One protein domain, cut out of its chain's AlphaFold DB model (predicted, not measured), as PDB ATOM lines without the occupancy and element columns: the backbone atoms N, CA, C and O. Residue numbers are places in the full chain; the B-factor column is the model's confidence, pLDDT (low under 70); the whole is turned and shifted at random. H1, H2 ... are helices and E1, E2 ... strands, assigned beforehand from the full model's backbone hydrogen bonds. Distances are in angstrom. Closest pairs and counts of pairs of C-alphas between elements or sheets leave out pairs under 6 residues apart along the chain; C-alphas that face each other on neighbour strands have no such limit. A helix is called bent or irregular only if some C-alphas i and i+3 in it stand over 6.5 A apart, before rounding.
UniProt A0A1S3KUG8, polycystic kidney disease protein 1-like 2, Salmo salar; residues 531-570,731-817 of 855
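Overview. This is residues 531 to 570 and 731 to 817 of the 855 residues of the protein "polycystic kidney disease protein 1-like 2" of Salmo salar (UniProt A0A1S3KUG8). Three long helices run mostly lengthwise in a loose body: H4 in the middle, H2 packed along part of it, and the bent helix H5 meeting it from another side. Short H3 packs on one end of H4, the small hairpin of E1 and E2 lies toward the opposite end of the long axis, and H1 turns off from H2, with residues 531 to 547 sticking out. The printed part has 127 residues, with five named helices and two named strands in the order H1 H2 H3 H4 E1 E2 H5; E1 and E2 form an antiparallel sheet, and the class is mostly helix. It is loose and elongated, with a radius of gyration of the C-alphas of 18.9 A and spans of 59 by 33 by 31 A.

Arrangement. Start at H1, residues 531 to 540: it is about perpendicular, at 80 degrees, to H2, residues 542 to 570. Look next at H4, residues 746 to 766, the hub: with residues 746 to 754 alone it touches H2, closest at the C-alphas of Ala 562 and Ala 747, 5.0 A, at a shallow tilt of 18 degrees, opposite ways. H3, residues 731 to 736, forms a helical hairpin with H4, closest at the C-alphas of Ile 735 and Arg 746, 5.1 A. Find E1, residues 778 to 782, and E2, residues 785 to 788, an antiparallel hairpin: N 779 and O 787 are 3.0 A apart and N 782 and O 785 3.1 A, both within hydrogen-bond range. H5, residues 789 to 815, was assigned as one helix by its hydrogen bonds but is bent, with C-alphas 801 and 804 6.6 A apart. Its arm H5a, residues 789 to 801, touches H4 at a steep tilt of 43 degrees, closest at the C-alphas of Ile 763 and Ser 798, 6.2 A. Its arm H5b, residues 804 to 815, is close to H4 but not clearly touching, closest at the C-alphas of Leu 756 and Asn 806, 7.2 A. H2 and H5a are apart. Each O i to N i+4 pair is within hydrogen-bond range in H2, H4, H5a and H5b, against 3 of 6 in H1 and 1 of 2 in H3.

Along the chain. Find C-alpha 531 at (230.579, 119.489, 144.029), where H1 begins; H1 is irregular, with C-alphas 536 and 539 7.5 A apart. From C-alpha 542 at (232.744, 134.239, 151.348), H2 runs 42.1 A. H4 spans 30.6 A, H5a 18.6 A and H5b 16.0 A, ending at C-alpha 815, (214.345, 106.943, 173.868). H3, E1 and E2 are shorter, at 9.5, 11.0 and 9.7 A.

Size, cuts and confidence. The C-alphas farthest apart are those of Leu 570 and Gln 775, 59.5 A. Residues 571 to 730 are not printed, and C-alphas 570 and 731 are 20.2 A apart across the cut. The link from H4 to E1 is long, with 11 residues. The mean pLDDT of the printed part is 75.8; look for values under 70 at, among others, residues 531 to 541, 766 to 776 and 813 to 817.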
ATOM      1  N   THR A 531     230.715 118.718 142.774       50.78
ATOM      2  CA  THR A 531     230.579 119.489 144.029       50.78
ATOM      3  C   THR A 531     231.911 119.912 144.652       50.78
ATOM      4  O   THR A 531     231.952 120.948 145.312       50.78
ATOM      5  N   ALA A 532     233.017 119.208 144.382       52.38
ATOM      6  CA  ALA A 532     234.348 119.618 144.838       52.38
ATOM      7  C   ALA A 532     234.840 120.904 144.146       52.38
ATOM      8  O   ALA A 532     235.470 121.748 144.783       52.38
ATOM      9  N   GLN A 533     234.485 121.115 142.874       53.53
ATOM     10  CA  GLN A 533     234.810 122.348 142.145       53.53
ATOM     11  C   GLN A 533     234.005 123.556 142.663       53.53
ATOM     12  O   GLN A 533     234.513 124.676 142.689       53.53
ATOM     13  N   TYR A 534     232.798 123.337 143.202       54.03
ATOM     14  CA  TYR A 534     232.044 124.377 143.918       54.03
ATOM     15  C   TYR A 534     232.676 124.773 145.269       54.03
ATOM     16  O   TYR A 534     232.419 125.868 145.763       54.03
ATOM     17  N   PHE A 535     233.543 123.942 145.861       52.19
ATOM     18  CA  PHE A 535     234.375 124.366 146.996       52.19
ATOM     19  C   PHE A 535     235.600 125.187 146.556       52.19
ATOM     20  O   PHE A 535     236.098 125.994 147.337       52.19
ATOM     21  N   ALA A 536     236.062 125.060 145.307       55.44
ATOM     22  CA  ALA A 536     237.139 125.900 144.766       55.44
ATOM     23  C   ALA A 536     236.681 127.348 144.479       55.44
ATOM     24  O   ALA A 536     237.495 128.268 144.494       55.44
ATOM     25  N   THR A 537     235.372 127.579 144.317       57.25
ATOM     26  CA  THR A 537     234.745 128.913 144.185       57.25
ATOM     27  C   THR A 537     234.407 129.564 145.534       57.25
ATOM     28  O   THR A 537     233.719 130.582 145.582       57.25
ATOM     29  N   VAL A 538     234.924 129.047 146.660       61.31
ATOM     30  CA  VAL A 538     234.716 129.630 148.006       61.31
ATOM     31  C   VAL A 538     235.121 131.110 148.085       61.31
ATOM     32  O   VAL A 538     234.468 131.878 148.793       61.31
ATOM     33  N   ASN A 539     236.121 131.539 147.308       62.06
ATOM     34  CA  ASN A 539     236.522 132.948 147.230       62.06
ATOM     35  C   ASN A 539     235.436 133.859 146.625       62.06
ATOM     36  O   ASN A 539     235.385 135.041 146.952       62.06
ATOM     37  N   GLU A 540     234.533 133.321 145.802       65.31
ATOM     38  CA  GLU A 540     233.415 134.070 145.213       65.31
ATOM     39  C   GLU A 540     232.203 134.158 146.155       65.31
ATOM     40  O   GLU A 540     231.345 135.022 145.982       65.31
ATOM     41  N   ASN A 541     232.123 133.298 147.183       66.56
ATOM     42  CA  ASN A 541     230.973 133.224 148.090       66.56
ATOM     43  C   ASN A 541     231.375 133.161 149.575       66.56
ATOM     44  O   ASN A 541     230.900 132.328 150.355       66.56
ATOM     45  N   TYR A 542     232.238 134.099 149.977       81.06
ATOM     46  CA  TYR A 542     232.744 134.239 151.348       81.06
ATOM     47  C   TYR A 542     231.633 134.405 152.401       81.06
ATOM     48  O   TYR A 542     231.832 134.067 153.566       81.06
ATOM     49  N   VAL A 543     230.451 134.892 152.003       80.44
ATOM     50  CA  VAL A 543     229.308 135.130 152.899       80.44
ATOM     51  C   VAL A 543     228.812 133.829 153.532       80.44
ATOM     52  O   VAL A 543     228.571 133.788 154.739       80.44
ATOM     53  N   VAL A 544     228.697 132.750 152.750       76.50
ATOM     54  CA  VAL A 544     228.224 131.450 153.257       76.50
ATOM     55  C   VAL A 544     229.249 130.838 154.212       76.50
ATOM     56  O   VAL A 544     228.878 130.324 155.267       76.50
ATOM     57  N   VAL A 545     230.538 130.942 153.881       81.12
ATOM     58  CA  VAL A 545     231.622 130.438 154.735       81.12
ATOM     59  C   VAL A 545     231.694 131.221 156.042       81.12
ATOM     60  O   VAL A 545     231.710 130.608 157.106       81.12
ATOM     61  N   ALA A 546     231.631 132.554 155.992       85.75
ATOM     62  CA  ALA A 546     231.619 133.396 157.187       85.75
ATOM     63  C   ALA A 546     230.437 133.064 158.117       85.75
ATOM     64  O   ALA A 546     230.611 132.969 159.334       85.75
ATOM     65  N   LEU A 547     229.247 132.829 157.554       84.94
ATOM     66  CA  LEU A 547     228.054 132.444 158.309       84.94
ATOM     67  C   LEU A 547     228.209 131.061 158.974       84.94
ATOM     68  O   LEU A 547     227.890 130.904 160.154       84.94
ATOM     69  N   LEU A 548     228.742 130.069 158.251       84.69
ATOM     70  CA  LEU A 548     229.018 128.732 158.793       84.69
ATOM     71  C   LEU A 548     230.076 128.769 159.901       84.69
ATOM     72  O   LEU A 548     229.883 128.156 160.955       84.69
ATOM     73  N   SER A 549     231.156 129.527 159.704       86.75
ATOM     74  CA  SER A 549     232.190 129.738 160.719       86.75
ATOM     75  C   SER A 549     231.623 130.411 161.972       86.75
ATOM     76  O   SER A 549     231.942 129.992 163.084       86.75
ATOM     77  N   ALA A 550     230.732 131.397 161.816       90.56
ATOM     78  CA  ALA A 550     230.067 132.054 162.939       90.56
ATOM     79  C   ALA A 550     229.166 131.088 163.729       90.56
ATOM     80  O   ALA A 550     229.237 131.052 164.961       90.56
ATOM     81  N   PHE A 551     228.360 130.261 163.050       88.19
ATOM     82  CA  PHE A 551     227.538 129.254 163.729       88.19
ATOM     83  C   PHE A 551     228.380 128.197 164.444       88.19
ATOM     84  O   PHE A 551     228.049 127.805 165.565       88.19
ATOM     85  N   PHE A 552     229.489 127.767 163.841       90.00
ATOM     86  CA  PHE A 552     230.414 126.834 164.476       90.00
ATOM     87  C   PHE A 552     231.086 127.443 165.718       90.00
ATOM     88  O   PHE A 552     231.133 126.805 166.770       90.00
ATOM     89  N   GLY A 553     231.521 128.704 165.646       92.81
ATOM     90  CA  GLY A 553     232.063 129.430 166.797       92.81
ATOM     91  C   GLY A 553     231.051 129.562 167.940       92.81
ATOM     92  O   GLY A 553     231.361 129.247 169.090       92.81
ATOM     93  N   LEU A 554     229.808 129.945 167.627       90.94
ATOM     94  CA  LEU A 554     228.721 130.026 168.610       90.94
ATOM     95  C   LEU A 554     228.423 128.659 169.247       90.94
ATOM     96  O   LEU A 554     228.191 128.569 170.459       90.94
ATOM     97  N   TYR A 555     228.451 127.590 168.452       93.12
ATOM     98  CA  TYR A 555     228.279 126.227 168.942       93.12
ATOM     99  C   TYR A 555     229.360 125.851 169.961       93.12
ATOM    100  O   TYR A 555     229.021 125.374 171.042       93.12
ATOM    101  N   LEU A 556     230.636 126.131 169.686       93.06
ATOM    102  CA  LEU A 556     231.723 125.832 170.626       93.06
ATOM    103  C   LEU A 556     231.563 126.583 171.954       93.06
ATOM    104  O   LEU A 556     231.653 125.972 173.021       93.06
ATOM    105  N   VAL A 557     231.256 127.883 171.911       93.94
ATOM    106  CA  VAL A 557     231.050 128.697 173.123       93.94
ATOM    107  C   VAL A 557     229.891 128.153 173.962       93.94
ATOM    108  O   VAL A 557     230.015 127.966 175.177       93.94
ATOM    109  N   THR A 558     228.760 127.858 173.322       90.06
ATOM    110  CA  THR A 558     227.568 127.347 174.015       90.06
ATOM    111  C   THR A 558     227.746 125.914 174.515       90.06
ATOM    112  O   THR A 558     227.247 125.585 175.594       90.06
ATOM    113  N   LEU A 559     228.501 125.078 173.799       91.50
ATOM    114  CA  LEU A 559     228.850 123.723 174.216       91.50
ATOM    115  C   LEU A 559     229.761 123.736 175.448       91.50
ATOM    116  O   LEU A 559     229.499 123.009 176.405       91.50
ATOM    117  N   LEU A 560     230.788 124.594 175.468       92.12
ATOM    118  CA  LEU A 560     231.680 124.750 176.621       92.12
ATOM    119  C   LEU A 560     230.906 125.194 177.869       92.12
ATOM    120  O   LEU A 560     231.052 124.592 178.937       92.12
ATOM    121  N   TRP A 561     230.019 126.185 177.727       93.25
ATOM    122  CA  TRP A 561     229.127 126.603 178.811       93.25
ATOM    123  C   TRP A 561     228.204 125.469 179.271       93.25
ATOM    124  O   TRP A 561     228.053 125.249 180.474       93.25
ATOM    125  N   ALA A 562     227.611 124.719 178.339       89.56
ATOM    126  CA  ALA A 562     226.712 123.614 178.652       89.56
ATOM    127  C   ALA A 562     227.429 122.482 179.406       89.56
ATOM    128  O   ALA A 562     226.913 122.005 180.416       89.56
ATOM    129  N   CYS A 563     228.639 122.114 178.980       87.38
ATOM    130  CA  CYS A 563     229.492 121.140 179.662       87.38
ATOM    131  C   CYS A 563     229.855 121.595 181.083       87.38
ATOM    132  O   CYS A 563     229.763 120.811 182.030       87.38
ATOM    133  N   TYR A 564     230.223 122.869 181.258       87.75
ATOM    134  CA  TYR A 564     230.488 123.445 182.578       87.75
ATOM    135  C   TYR A 564     229.233 123.435 183.472       87.75
ATOM    136  O   TYR A 564     229.286 123.016 184.631       87.75
ATOM    137  N   ALA A 565     228.086 123.848 182.930       84.81
ATOM    138  CA  ALA A 565     226.819 123.897 183.651       84.81
ATOM    139  C   ALA A 565     226.319 122.499 184.056       84.81
ATOM    140  O   ALA A 565     225.811 122.338 185.169       84.81
ATOM    141  N   ASP A 566     226.488 121.490 183.197       82.38
ATOM    142  CA  ASP A 566     226.163 120.095 183.510       82.38
ATOM    143  C   ASP A 566     227.059 119.555 184.637       82.38
ATOM    144  O   ASP A 566     226.543 118.973 185.595       82.38
ATOM    145  N   ARG A 567     228.373 119.832 184.605       79.56
ATOM    146  CA  ARG A 567     229.300 119.471 185.698       79.56
ATOM    147  C   ARG A 567     228.896 120.116 187.027       79.56
ATOM    148  O   ARG A 567     228.770 119.422 188.031       79.56
ATOM    149  N   ARG A 568     228.599 121.420 187.037       78.06
ATOM    150  CA  ARG A 568     228.147 122.138 188.246       78.06
ATOM    151  C   ARG A 568     226.807 121.615 188.776       78.06
ATOM    152  O   ARG A 568     226.591 121.576 189.989       78.06
ATOM    153  N   ALA A 569     225.897 121.213 187.888       72.25
ATOM    154  CA  ALA A 569     224.613 120.633 188.273       72.25
ATOM    155  C   ALA A 569     224.768 119.265 188.953       72.25
ATOM    156  O   ALA A 569     223.993 118.967 189.862       72.25
ATOM    157  N   LEU A 570     225.759 118.458 188.557       68.25
ATOM    158  CA  LEU A 570     226.075 117.192 189.225       68.25
ATOM    159  C   LEU A 570     226.556 117.423 190.664       68.25
ATOM    160  O   LEU A 570     226.041 116.785 191.579       68.25
ATOM    161  N   ILE A 731     213.279 121.886 173.071       74.75
ATOM    162  CA  ILE A 731     214.727 121.656 173.091       74.75
ATOM    163  C   ILE A 731     215.545 122.918 173.412       74.75
ATOM    164  O   ILE A 731     216.437 122.863 174.255       74.75
ATOM    165  N   TRP A 732     215.134 124.072 172.882       75.81
ATOM    166  CA  TRP A 732     215.751 125.381 173.111       75.81
ATOM    167  C   TRP A 732     215.637 125.866 174.564       75.81
ATOM    168  O   TRP A 732     216.625 126.248 175.184       75.81
ATOM    169  N   VAL A 733     214.441 125.785 175.154       75.75
ATOM    170  CA  VAL A 733     214.185 126.170 176.560       75.75
ATOM    171  C   VAL A 733     214.907 125.220 177.516       75.75
ATOM    172  O   VAL A 733     215.418 125.599 178.572       75.75
ATOM    173  N   SER A 734     214.978 123.961 177.104       75.69
ATOM    174  CA  SER A 734     215.565 122.870 177.854       75.69
ATOM    175  C   SER A 734     217.097 123.000 177.993       75.69
ATOM    176  O   SER A 734     217.661 122.429 178.929       75.69
ATOM    177  N   ILE A 735     217.775 123.781 177.137       83.00
ATOM    178  CA  ILE A 735     219.213 124.098 177.267       83.00
ATOM    179  C   ILE A 735     219.486 124.923 178.528       83.00
ATOM    180  O   ILE A 735     220.505 124.719 179.189       83.00
ATOM    181  N   VAL A 736     218.577 125.835 178.887       79.25
ATOM    182  CA  VAL A 736     218.768 126.799 179.981       79.25
ATOM    183  C   VAL A 736     218.251 126.264 181.319       79.25
ATOM    184  O   VAL A 736     218.899 126.473 182.348       79.25
ATOM    185  N   ASP A 737     217.141 125.523 181.335       70.50
ATOM    186  CA  ASP A 737     216.539 125.019 182.581       70.50
ATOM    187  C   ASP A 737     216.014 123.568 182.437       70.50
ATOM    188  O   ASP A 737     214.799 123.338 182.393       70.50
ATOM    189  N   PRO A 738     216.905 122.557 182.356       73.00
ATOM    190  CA  PRO A 738     216.537 121.157 182.183       73.00
ATOM    191  C   PRO A 738     215.725 120.630 183.375       73.00
ATOM    192  O   PRO A 738     215.901 121.100 184.504       73.00
ATOM    193  N   PRO A 739     214.832 119.645 183.176       67.06
ATOM    194  CA  PRO A 739     214.134 119.011 184.284       67.06
ATOM    195  C   PRO A 739     215.099 118.201 185.157       67.06
ATOM    196  O   PRO A 739     216.031 117.565 184.671       67.06
ATOM    197  N   TRP A 740     214.803 118.158 186.455       58.94
ATOM    198  CA  TRP A 740     215.611 117.529 187.508       58.94
ATOM    199  C   TRP A 740     215.987 116.056 187.274       58.94
ATOM    200  O   TRP A 740     216.960 115.589 187.855       58.94
ATOM    201  N   ARG A 741     215.230 115.324 186.446       59.69
ATOM    202  CA  ARG A 741     215.391 113.879 186.193       59.69
ATOM    203  C   ARG A 741     215.671 113.530 184.724       59.69
ATOM    204  O   ARG A 741     215.546 112.370 184.351       59.69
ATOM    205  N   SER A 742     215.975 114.514 183.875       65.81
ATOM    206  CA  SER A 742     216.157 114.241 182.444       65.81
ATOM    207  C   SER A 742     217.509 113.564 182.168       65.81
ATOM    208  O   SER A 742     218.524 114.071 182.647       65.81
ATOM    209  N   PRO A 743     217.552 112.465 181.387       65.69
ATOM    210  CA  PRO A 743     218.803 111.850 180.931       65.69
ATOM    211  C   PRO A 743     219.498 112.647 179.818       65.69
ATOM    212  O   PRO A 743     220.654 112.387 179.506       65.69
ATOM    213  N   PHE A 744     218.791 113.608 179.222       73.19
ATOM    214  CA  PHE A 744     219.259 114.409 178.100       73.19
ATOM    215  C   PHE A 744     220.043 115.624 178.614       73.19
ATOM    216  O   PHE A 744     219.443 116.526 179.208       73.19
ATOM    217  N   THR A 745     221.361 115.644 178.408       79.19
ATOM    218  CA  THR A 745     222.266 116.678 178.947       79.19
ATOM    219  C   THR A 745     222.140 118.009 178.199       79.19
ATOM    220  O   THR A 745     221.638 118.055 177.073       79.19
ATOM    221  N   ARG A 746     222.592 119.121 178.800       85.56
ATOM    222  CA  ARG A 746     222.603 120.432 178.123       85.56
ATOM    223  C   ARG A 746     223.507 120.395 176.898       85.56
ATOM    224  O   ARG A 746     223.116 120.919 175.861       85.56
ATOM    225  N   ALA A 747     224.657 119.724 176.990       85.56
ATOM    226  CA  ALA A 747     225.572 119.565 175.860       85.56
ATOM    227  C   ALA A 747     224.908 118.842 174.672       85.56
ATOM    228  O   ALA A 747     224.964 119.319 173.540       85.56
ATOM    229  N   GLN A 748     224.189 117.744 174.930       84.31
ATOM    230  CA  GLN A 748     223.451 117.019 173.889       84.31
ATOM    231  C   GLN A 748     222.317 117.870 173.286       84.31
ATOM    232  O   GLN A 748     222.093 117.838 172.075       84.31
ATOM    233  N   ARG A 749     221.629 118.678 174.107       85.31
ATOM    234  CA  ARG A 749     220.583 119.615 173.652       85.31
ATOM    235  C   ARG A 749     221.146 120.705 172.735       85.31
ATOM    236  O   ARG A 749     220.518 121.012 171.725       85.31
ATOM    237  N   VAL A 750     222.323 121.249 173.054       89.38
ATOM    238  CA  VAL A 750     223.028 122.249 172.229       89.38
ATOM    239  C   VAL A 750     223.451 121.651 170.885       89.38
ATOM    240  O   VAL A 750     223.151 122.238 169.848       89.38
ATOM    241  N   SER A 751     224.047 120.453 170.875       87.38
ATOM    242  CA  SER A 751     224.411 119.751 169.632       87.38
ATOM    243  C   SER A 751     223.202 119.456 168.750       87.38
ATOM    244  O   SER A 751     223.258 119.644 167.537       87.38
ATOM    245  N   CYS A 752     222.077 119.062 169.349       83.31
ATOM    246  CA  CYS A 752     220.841 118.881 168.602       83.31
ATOM    247  C   CYS A 752     220.343 120.200 167.996       83.31
ATOM    248  O   CYS A 752     219.980 120.217 166.827       83.31
ATOM    249  N   CYS A 753     220.339 121.303 168.749       85.50
ATOM    250  CA  CYS A 753     219.916 122.603 168.218       85.50
ATOM    251  C   CYS A 753     220.793 123.056 167.045       85.50
ATOM    252  O   CYS A 753     220.270 123.560 166.055       85.50
ATOM    253  N   MET A 754     222.104 122.815 167.124       87.06
ATOM    254  CA  MET A 754     223.034 123.101 166.034       87.06
ATOM    255  C   MET A 754     222.751 122.242 164.794       87.06
ATOM    256  O   MET A 754     222.669 122.769 163.688       87.06
ATOM    257  N   SER A 755     222.515 120.938 164.968       84.56
ATOM    258  CA  SER A 755     222.119 120.052 163.863       84.56
ATOM    259  C   SER A 755     220.841 120.537 163.174       84.56
ATOM    260  O   SER A 755     220.791 120.574 161.948       84.56
ATOM    261  N   LEU A 756     219.844 120.996 163.938       82.38
ATOM    262  CA  LEU A 756     218.612 121.544 163.370       82.38
ATOM    263  C   LEU A 756     218.852 122.821 162.559       82.38
ATOM    264  O   LEU A 756     218.269 122.954 161.488       82.38
ATOM    265  N   LEU A 757     219.715 123.726 163.030       84.25
ATOM    266  CA  LEU A 757     220.080 124.948 162.301       84.25
ATOM    267  C   LEU A 757     220.846 124.660 161.003       84.25
ATOM    268  O   LEU A 757     220.644 125.335 159.997       84.25
ATOM    269  N   LEU A 758     221.722 123.656 161.003       83.06
ATOM    270  CA  LEU A 758     222.451 123.272 159.794       83.06
ATOM    271  C   LEU A 758     221.534 122.567 158.785       83.06
ATOM    272  O   LEU A 758     221.614 122.844 157.590       83.06
ATOM    273  N   CYS A 759     220.619 121.710 159.246       81.56
ATOM    274  CA  CYS A 759     219.634 121.068 158.379       81.56
ATOM    275  C   CYS A 759     218.652 122.077 157.765       81.56
ATOM    276  O   CYS A 759     218.358 121.971 156.577       81.56
ATOM    277  N   THR A 760     218.180 123.081 158.520       81.44
ATOM    278  CA  THR A 760     217.331 124.144 157.948       81.44
ATOM    279  C   THR A 760     218.079 124.919 156.871       81.44
ATOM    280  O   THR A 760     217.511 125.202 155.818       81.44
ATOM    281  N   MET A 761     219.356 125.234 157.104       81.62
ATOM    282  CA  MET A 761     220.194 125.915 156.122       81.62
ATOM    283  C   MET A 761     220.389 125.066 154.857       81.62
ATOM    284  O   MET A 761     220.214 125.580 153.757       81.62
ATOM    285  N   ALA A 762     220.680 123.769 154.994       76.94
ATOM    286  CA  ALA A 762     220.849 122.856 153.863       76.94
ATOM    287  C   ALA A 762     219.569 122.708 153.024       76.94
ATOM    288  O   ALA A 762     219.624 122.744 151.797       76.94
ATOM    289  N   ILE A 763     218.407 122.608 153.673       79.88
ATOM    290  CA  ILE A 763     217.115 122.549 152.979       79.88
ATOM    291  C   ILE A 763     216.842 123.865 152.248       79.88
ATOM    292  O   ILE A 763     216.453 123.839 151.087       79.88
ATOM    293  N   ASN A 764     217.123 125.013 152.869       76.62
ATOM    294  CA  ASN A 764     216.967 126.311 152.208       76.62
ATOM    295  C   ASN A 764     217.896 126.469 150.987       76.62
ATOM    296  O   ASN A 764     217.505 127.110 150.013       76.62
ATOM    297  N   ILE A 765     219.096 125.870 151.005       73.06
ATOM    298  CA  ILE A 765     220.002 125.830 149.841       73.06
ATOM    299  C   ILE A 765     219.412 124.980 148.709       73.06
ATOM    300  O   ILE A 765     219.531 125.365 147.550       73.06
ATOM    301  N   ALA A 766     218.732 123.872 149.016       68.81
ATOM    302  CA  ALA A 766     218.101 123.026 147.997       68.81
ATOM    303  C   ALA A 766     217.021 123.765 147.180       68.81
ATOM    304  O   ALA A 766     216.770 123.411 146.032       68.81
ATOM    305  N   PHE A 767     216.421 124.819 147.745       68.38
ATOM    306  CA  PHE A 767     215.449 125.680 147.062       68.38
ATOM    307  C   PHE A 767     216.054 126.982 146.501       68.38
ATOM    308  O   PHE A 767     215.329 127.866 146.032       68.38
ATOM    309  N   TRP A 768     217.383 127.131 146.530       61.34
ATOM    310  CA  TRP A 768     218.088 128.296 145.996       61.34
ATOM    311  C   TRP A 768     218.131 128.261 144.459       61.34
ATOM    312  O   TRP A 768     218.400 127.224 143.864       61.34
ATOM    313  N   LYS A 769     217.895 129.407 143.799       57.00
ATOM    314  CA  LYS A 769     217.898 129.581 142.324       57.00
ATOM    315  C   LYS A 769     216.862 128.778 141.513       57.00
ATOM    316  O   LYS A 769     216.962 128.749 140.289       57.00
ATOM    317  N   ILE A 770     215.826 128.212 142.130       59.66
ATOM    318  CA  ILE A 770     214.673 127.707 141.364       59.66
ATOM    319  C   ILE A 770     214.046 128.896 140.604       59.66
ATOM    320  O   ILE A 770     213.812 129.933 141.235       59.66
ATOM    321  N   PRO A 771     213.822 128.806 139.274       48.34
ATOM    322  CA  PRO A 771     213.288 129.912 138.486       48.34
ATOM    323  C   PRO A 771     211.914 130.312 139.020       48.34
ATOM    324  O   PRO A 771     210.942 129.567 138.929       48.34
ATOM    325  N   LYS A 772     211.864 131.502 139.616       55.88
ATOM    326  CA  LYS A 772     210.651 132.117 140.151       55.88
ATOM    327  C   LYS A 772     209.924 132.831 139.021       55.88
ATOM    328  O   LYS A 772     210.546 133.592 138.274       55.88
ATOM    329  N   ASN A 773     208.621 132.607 138.880       57.06
ATOM    330  CA  ASN A 773     207.854 133.294 137.847       57.06
ATOM    331  C   ASN A 773     207.835 134.796 138.163       57.06
ATOM    332  O   ASN A 773     207.350 135.213 139.212       57.06
ATOM    333  N   GLN A 774     208.304 135.639 137.236       57.66
ATOM    334  CA  GLN A 774     208.345 137.102 137.421       57.66
ATOM    335  C   GLN A 774     206.955 137.743 137.631       57.66
ATOM    336  O   GLN A 774     206.861 138.904 138.016       57.66
ATOM    337  N   GLN A 775     205.871 136.991 137.406       62.16
ATOM    338  CA  GLN A 775     204.479 137.420 137.591       62.16
ATOM    339  C   GLN A 775     203.887 137.061 138.967       62.16
ATOM    340  O   GLN A 775     202.702 137.309 139.210       62.16
ATOM    341  N   SER A 776     204.667 136.456 139.865       62.75
ATOM    342  CA  SER A 776     204.159 135.995 141.156       62.75
ATOM    343  C   SER A 776     203.838 137.162 142.100       62.75
ATOM    344  O   SER A 776     204.626 138.103 142.223       62.75
ATOM    345  N   PRO A 777     202.668 137.144 142.773       74.06
ATOM    346  CA  PRO A 777     202.190 138.286 143.541       74.06
ATOM    347  C   PRO A 777     203.104 138.574 144.739       74.06
ATOM    348  O   PRO A 777     203.396 137.688 145.550       74.06
ATOM    349  N   VAL A 778     203.529 139.833 144.862       77.62
ATOM    350  CA  VAL A 778     204.219 140.355 146.048       77.62
ATOM    351  C   VAL A 778     203.169 140.562 147.135       77.62
ATOM    352  O   VAL A 778     202.233 141.335 146.957       77.62
ATOM    353  N   ILE A 779     203.294 139.840 148.246       72.38
ATOM    354  CA  ILE A 779     202.287 139.855 149.321       72.38
ATOM    355  C   ILE A 779     202.550 141.010 150.274       72.38
ATOM    356  O   ILE A 779     201.621 141.606 150.813       72.38
ATOM    357  N   PHE A 780     203.826 141.301 150.509       74.62
ATOM    358  CA  PHE A 780     204.222 142.273 151.504       74.62
ATOM    359  C   PHE A 780     205.528 142.949 151.105       74.62
ATOM    360  O   PHE A 780     206.474 142.299 150.651       74.62
ATOM    361  N   THR A 781     205.561 144.267 151.274       70.69
ATOM    362  CA  THR A 781     206.748 145.092 151.042       70.69
ATOM    363  C   THR A 781     207.032 145.886 152.310       70.69
ATOM    364  O   THR A 781     206.191 146.658 152.759       70.69
ATOM    365  N   ILE A 782     208.203 145.662 152.909       74.56
ATOM    366  CA  ILE A 782     208.758 146.516 153.968       74.56
ATOM    367  C   ILE A 782     210.080 147.057 153.439       74.56
ATOM    368  O   ILE A 782     211.052 146.316 153.295       74.56
ATOM    369  N   GLY A 783     210.112 148.352 153.124       75.75
ATOM    370  CA  GLY A 783     211.304 149.006 152.584       75.75
ATOM    371  C   GLY A 783     211.836 148.301 151.331       75.75
ATOM    372  O   GLY A 783     211.122 148.157 150.340       75.75
ATOM    373  N   SER A 784     213.089 147.847 151.381       71.81
ATOM    374  CA  SER A 784     213.758 147.121 150.291       71.81
ATOM    375  C   SER A 784     213.428 145.622 150.226       71.81
ATOM    376  O   SER A 784     213.751 144.975 149.231       71.81
ATOM    377  N   LEU A 785     212.773 145.056 151.246       68.25
ATOM    378  CA  LEU A 785     212.396 143.642 151.292       68.25
ATOM    379  C   LEU A 785     211.022 143.435 150.644       68.25
ATOM    380  O   LEU A 785     209.987 143.820 151.197       68.25
ATOM    381  N   LYS A 786     211.019 142.799 149.469       75.75
ATOM    382  CA  LYS A 786     209.810 142.335 148.774       75.75
ATOM    383  C   LYS A 786     209.663 140.837 149.007       75.75
ATOM    384  O   LYS A 786     210.503 140.082 148.536       75.75
ATOM    385  N   VAL A 787     208.611 140.422 149.712       77.12
ATOM    386  CA  VAL A 787     208.324 138.998 149.945       77.12
ATOM    387  C   VAL A 787     207.251 138.530 148.966       77.12
ATOM    388  O   VAL A 787     206.128 139.051 148.942       77.12
ATOM    389  N   THR A 788     207.603 137.543 148.150       82.88
ATOM    390  CA  THR A 788     206.717 136.949 147.134       82.88
ATOM    391  C   THR A 788     205.957 135.736 147.676       82.88
ATOM    392  O   THR A 788     206.380 135.090 148.633       82.88
ATOM    393  N   TRP A 789     204.824 135.387 147.056       81.56
ATOM    394  CA  TRP A 789     204.073 134.175 147.423       81.56
ATOM    395  C   TRP A 789     204.881 132.882 147.282       81.56
ATOM    396  O   TRP A 789     204.754 131.983 148.113       81.56
ATOM    397  N   GLU A 790     205.768 132.816 146.295       73.50
ATOM    398  CA  GLU A 790     206.660 131.672 146.105       73.50
ATOM    399  C   GLU A 790     207.676 131.534 147.249       73.50
ATOM    400  O   GLU A 790     207.959 130.423 147.681       73.50
ATOM    401  N   GLU A 791     208.166 132.637 147.824       77.19
ATOM    402  CA  GLU A 791     209.065 132.592 148.992       77.19
ATOM    403  C   GLU A 791     208.367 132.093 150.253       77.19
ATOM    404  O   GLU A 791     208.958 131.346 151.035       77.19
ATOM    405  N   ILE A 792     207.094 132.451 150.435       81.50
ATOM    406  CA  ILE A 792     206.289 131.907 151.532       81.50
ATOM    407  C   ILE A 792     206.051 130.409 151.322       81.50
ATOM    408  O   ILE A 792     206.156 129.639 152.275       81.50
ATOM    409  N   MET A 793     205.770 129.981 150.088       80.81
ATOM    410  CA  MET A 793     205.583 128.568 149.754       80.81
ATOM    411  C   MET A 793     206.847 127.747 150.041       80.81
ATOM    412  O   MET A 793     206.758 126.747 150.752       80.81
ATOM    413  N   VAL A 794     208.021 128.218 149.606       79.56
ATOM    414  CA  VAL A 794     209.321 127.591 149.911       79.56
ATOM    415  C   VAL A 794     209.563 127.522 151.422       79.56
ATOM    416  O   VAL A 794     210.041 126.507 151.928       79.56
ATOM    417  N   GLY A 795     209.181 128.557 152.177       81.81
ATOM    418  CA  GLY A 795     209.249 128.541 153.642       81.81
ATOM    419  C   GLY A 795     208.344 127.477 154.281       81.81
ATOM    420  O   GLY A 795     208.750 126.807 155.234       81.81
ATOM    421  N   VAL A 796     207.137 127.276 153.744       83.50
ATOM    422  CA  VAL A 796     206.200 126.236 154.205       83.50
ATOM    423  C   VAL A 796     206.722 124.836 153.873       83.50
ATOM    424  O   VAL A 796     206.689 123.960 154.739       83.50
ATOM    425  N   GLU A 797     207.233 124.624 152.662       80.75
ATOM    426  CA  GLU A 797     207.819 123.349 152.227       80.75
ATOM    427  C   GLU A 797     209.059 122.991 153.048       80.75
ATOM    428  O   GLU A 797     209.153 121.883 153.580       80.75
ATOM    429  N   SER A 798     209.954 123.958 153.263       83.62
ATOM    430  CA  SER A 798     211.140 123.795 154.111       83.62
ATOM    431  C   SER A 798     210.759 123.443 155.553       83.62
ATOM    432  O   SER A 798     211.363 122.566 156.173       83.62
ATOM    433  N   GLY A 799     209.699 124.063 156.086       83.50
ATOM    434  CA  GLY A 799     209.141 123.718 157.395       83.50
ATOM    435  C   GLY A 799     208.577 122.294 157.459       83.50
ATOM    436  O   GLY A 799     208.752 121.605 158.468       83.50
ATOM    437  N   LEU A 800     207.940 121.829 156.382       84.75
ATOM    438  CA  LEU A 800     207.356 120.489 156.287       84.75
ATOM    439  C   LEU A 800     208.436 119.400 156.201       84.75
ATOM    440  O   LEU A 800     208.276 118.348 156.818       84.75
ATOM    441  N   LEU A 801     209.554 119.681 155.526       81.50
ATOM    442  CA  LEU A 801     210.727 118.801 155.469       81.50
ATOM    443  C   LEU A 801     211.494 118.750 156.799       81.50
ATOM    444  O   LEU A 801     211.961 117.688 157.207       81.50
ATOM    445  N   MET A 802     211.572 119.866 157.528       80.94
ATOM    446  CA  MET A 802     212.226 119.913 158.843       80.94
ATOM    447  C   MET A 802     211.429 119.233 159.958       80.94
ATOM    448  O   MET A 802     212.005 118.748 160.934       80.94
ATOM    449  N   PHE A 803     210.101 119.198 159.850       82.38
ATOM    450  CA  PHE A 803     209.221 118.631 160.871       82.38
ATOM    451  C   PHE A 803     209.530 117.163 161.247       82.38
ATOM    452  O   PHE A 803     209.685 116.894 162.445       82.38
ATOM    453  N   PRO A 804     209.669 116.206 160.303       81.00
ATOM    454  CA  PRO A 804     210.013 114.824 160.639       81.00
ATOM    455  C   PRO A 804     211.415 114.694 161.246       81.00
ATOM    456  O   PRO A 804     211.587 113.919 162.185       81.00
ATOM    457  N   ILE A 805     212.388 115.491 160.787       80.88
ATOM    458  CA  ILE A 805     213.758 115.513 161.329       80.88
ATOM    459  C   ILE A 805     213.735 115.952 162.800       80.88
ATOM    460  O   ILE A 805     214.310 115.287 163.665       80.88
ATOM    461  N   ASN A 806     212.989 117.018 163.109       73.81
ATOM    462  CA  ASN A 806     212.798 117.510 164.475       73.81
ATOM    463  C   ASN A 806     212.172 116.448 165.389       73.81
ATOM    464  O   ASN A 806     212.638 116.247 166.510       73.81
ATOM    465  N   ILE A 807     211.122 115.757 164.927       80.12
ATOM    466  CA  ILE A 807     210.487 114.685 165.706       80.12
ATOM    467  C   ILE A 807     211.462 113.531 165.921       80.12
ATOM    468  O   ILE A 807     211.609 113.082 167.056       80.12
ATOM    469  N   LEU A 808     212.148 113.082 164.869       80.44
ATOM    470  CA  LEU A 808     213.058 111.947 164.925       80.44
ATOM    471  C   LEU A 808     214.168 112.179 165.952       80.44
ATOM    472  O   LEU A 808     214.320 111.380 166.876       80.44
ATOM    473  N   ILE A 809     214.882 113.303 165.864       75.19
ATOM    474  CA  ILE A 809     215.992 113.589 166.778       75.19
ATOM    475  C   ILE A 809     215.492 113.695 168.229       75.19
ATOM    476  O   ILE A 809     216.092 113.121 169.141       75.19
ATOM    477  N   ILE A 810     214.342 114.344 168.454       69.06
ATOM    478  CA  ILE A 810     213.726 114.423 169.787       69.06
ATOM    479  C   ILE A 810     213.341 113.026 170.300       69.06
ATOM    480  O   ILE A 810     213.568 112.724 171.473       69.06
ATOM    481  N   THR A 811     212.769 112.161 169.458       72.00
ATOM    482  CA  THR A 811     212.388 110.794 169.853       72.00
ATOM    483  C   THR A 811     213.598 109.923 170.165       72.00
ATOM    484  O   THR A 811     213.563 109.216 171.170       72.00
ATOM    485  N   ILE A 812     214.688 110.037 169.400       72.50
ATOM    486  CA  ILE A 812     215.939 109.314 169.650       72.50
ATOM    487  C   ILE A 812     216.485 109.696 171.026       72.50
ATOM    488  O   ILE A 812     216.612 108.822 171.882       72.50
ATOM    489  N   PHE A 813     216.699 110.984 171.312       65.31
ATOM    490  CA  PHE A 813     217.241 111.406 172.610       65.31
ATOM    491  C   PHE A 813     216.305 111.124 173.793       65.31
ATOM    492  O   PHE A 813     216.781 110.856 174.895       65.31
ATOM    493  N   ARG A 814     214.982 111.124 173.585       63.84
ATOM    494  CA  ARG A 814     214.012 110.705 174.616       63.84
ATOM    495  C   ARG A 814     213.964 109.193 174.825       63.84
ATOM    496  O   ARG A 814     213.615 108.753 175.917       63.84
ATOM    497  N   SER A 815     214.290 108.408 173.799       63.81
ATOM    498  CA  SER A 815     214.345 106.943 173.868       63.81
ATOM    499  C   SER A 815     215.624 106.420 174.532       63.81
ATOM    500  O   SER A 815     215.663 105.270 174.976       63.81
ATOM    501  N   ILE A 816     216.644 107.272 174.688       62.56
ATOM    502  CA  ILE A 816     217.830 106.975 175.492       62.56
ATOM    503  C   ILE A 816     217.398 106.902 176.963       62.56
ATOM    504  O   ILE A 816     217.073 107.906 177.600       62.56
ATOM    505  N   LYS A 817     217.350 105.676 177.502       51.81
ATOM    506  CA  LYS A 817     216.913 105.390 178.876       51.81
ATOM    507  C   LYS A 817     217.633 106.276 179.899       51.81
ATOM    508  O   LYS A 817     218.859 106.330 179.951       51.81
TER     509      LYS A 817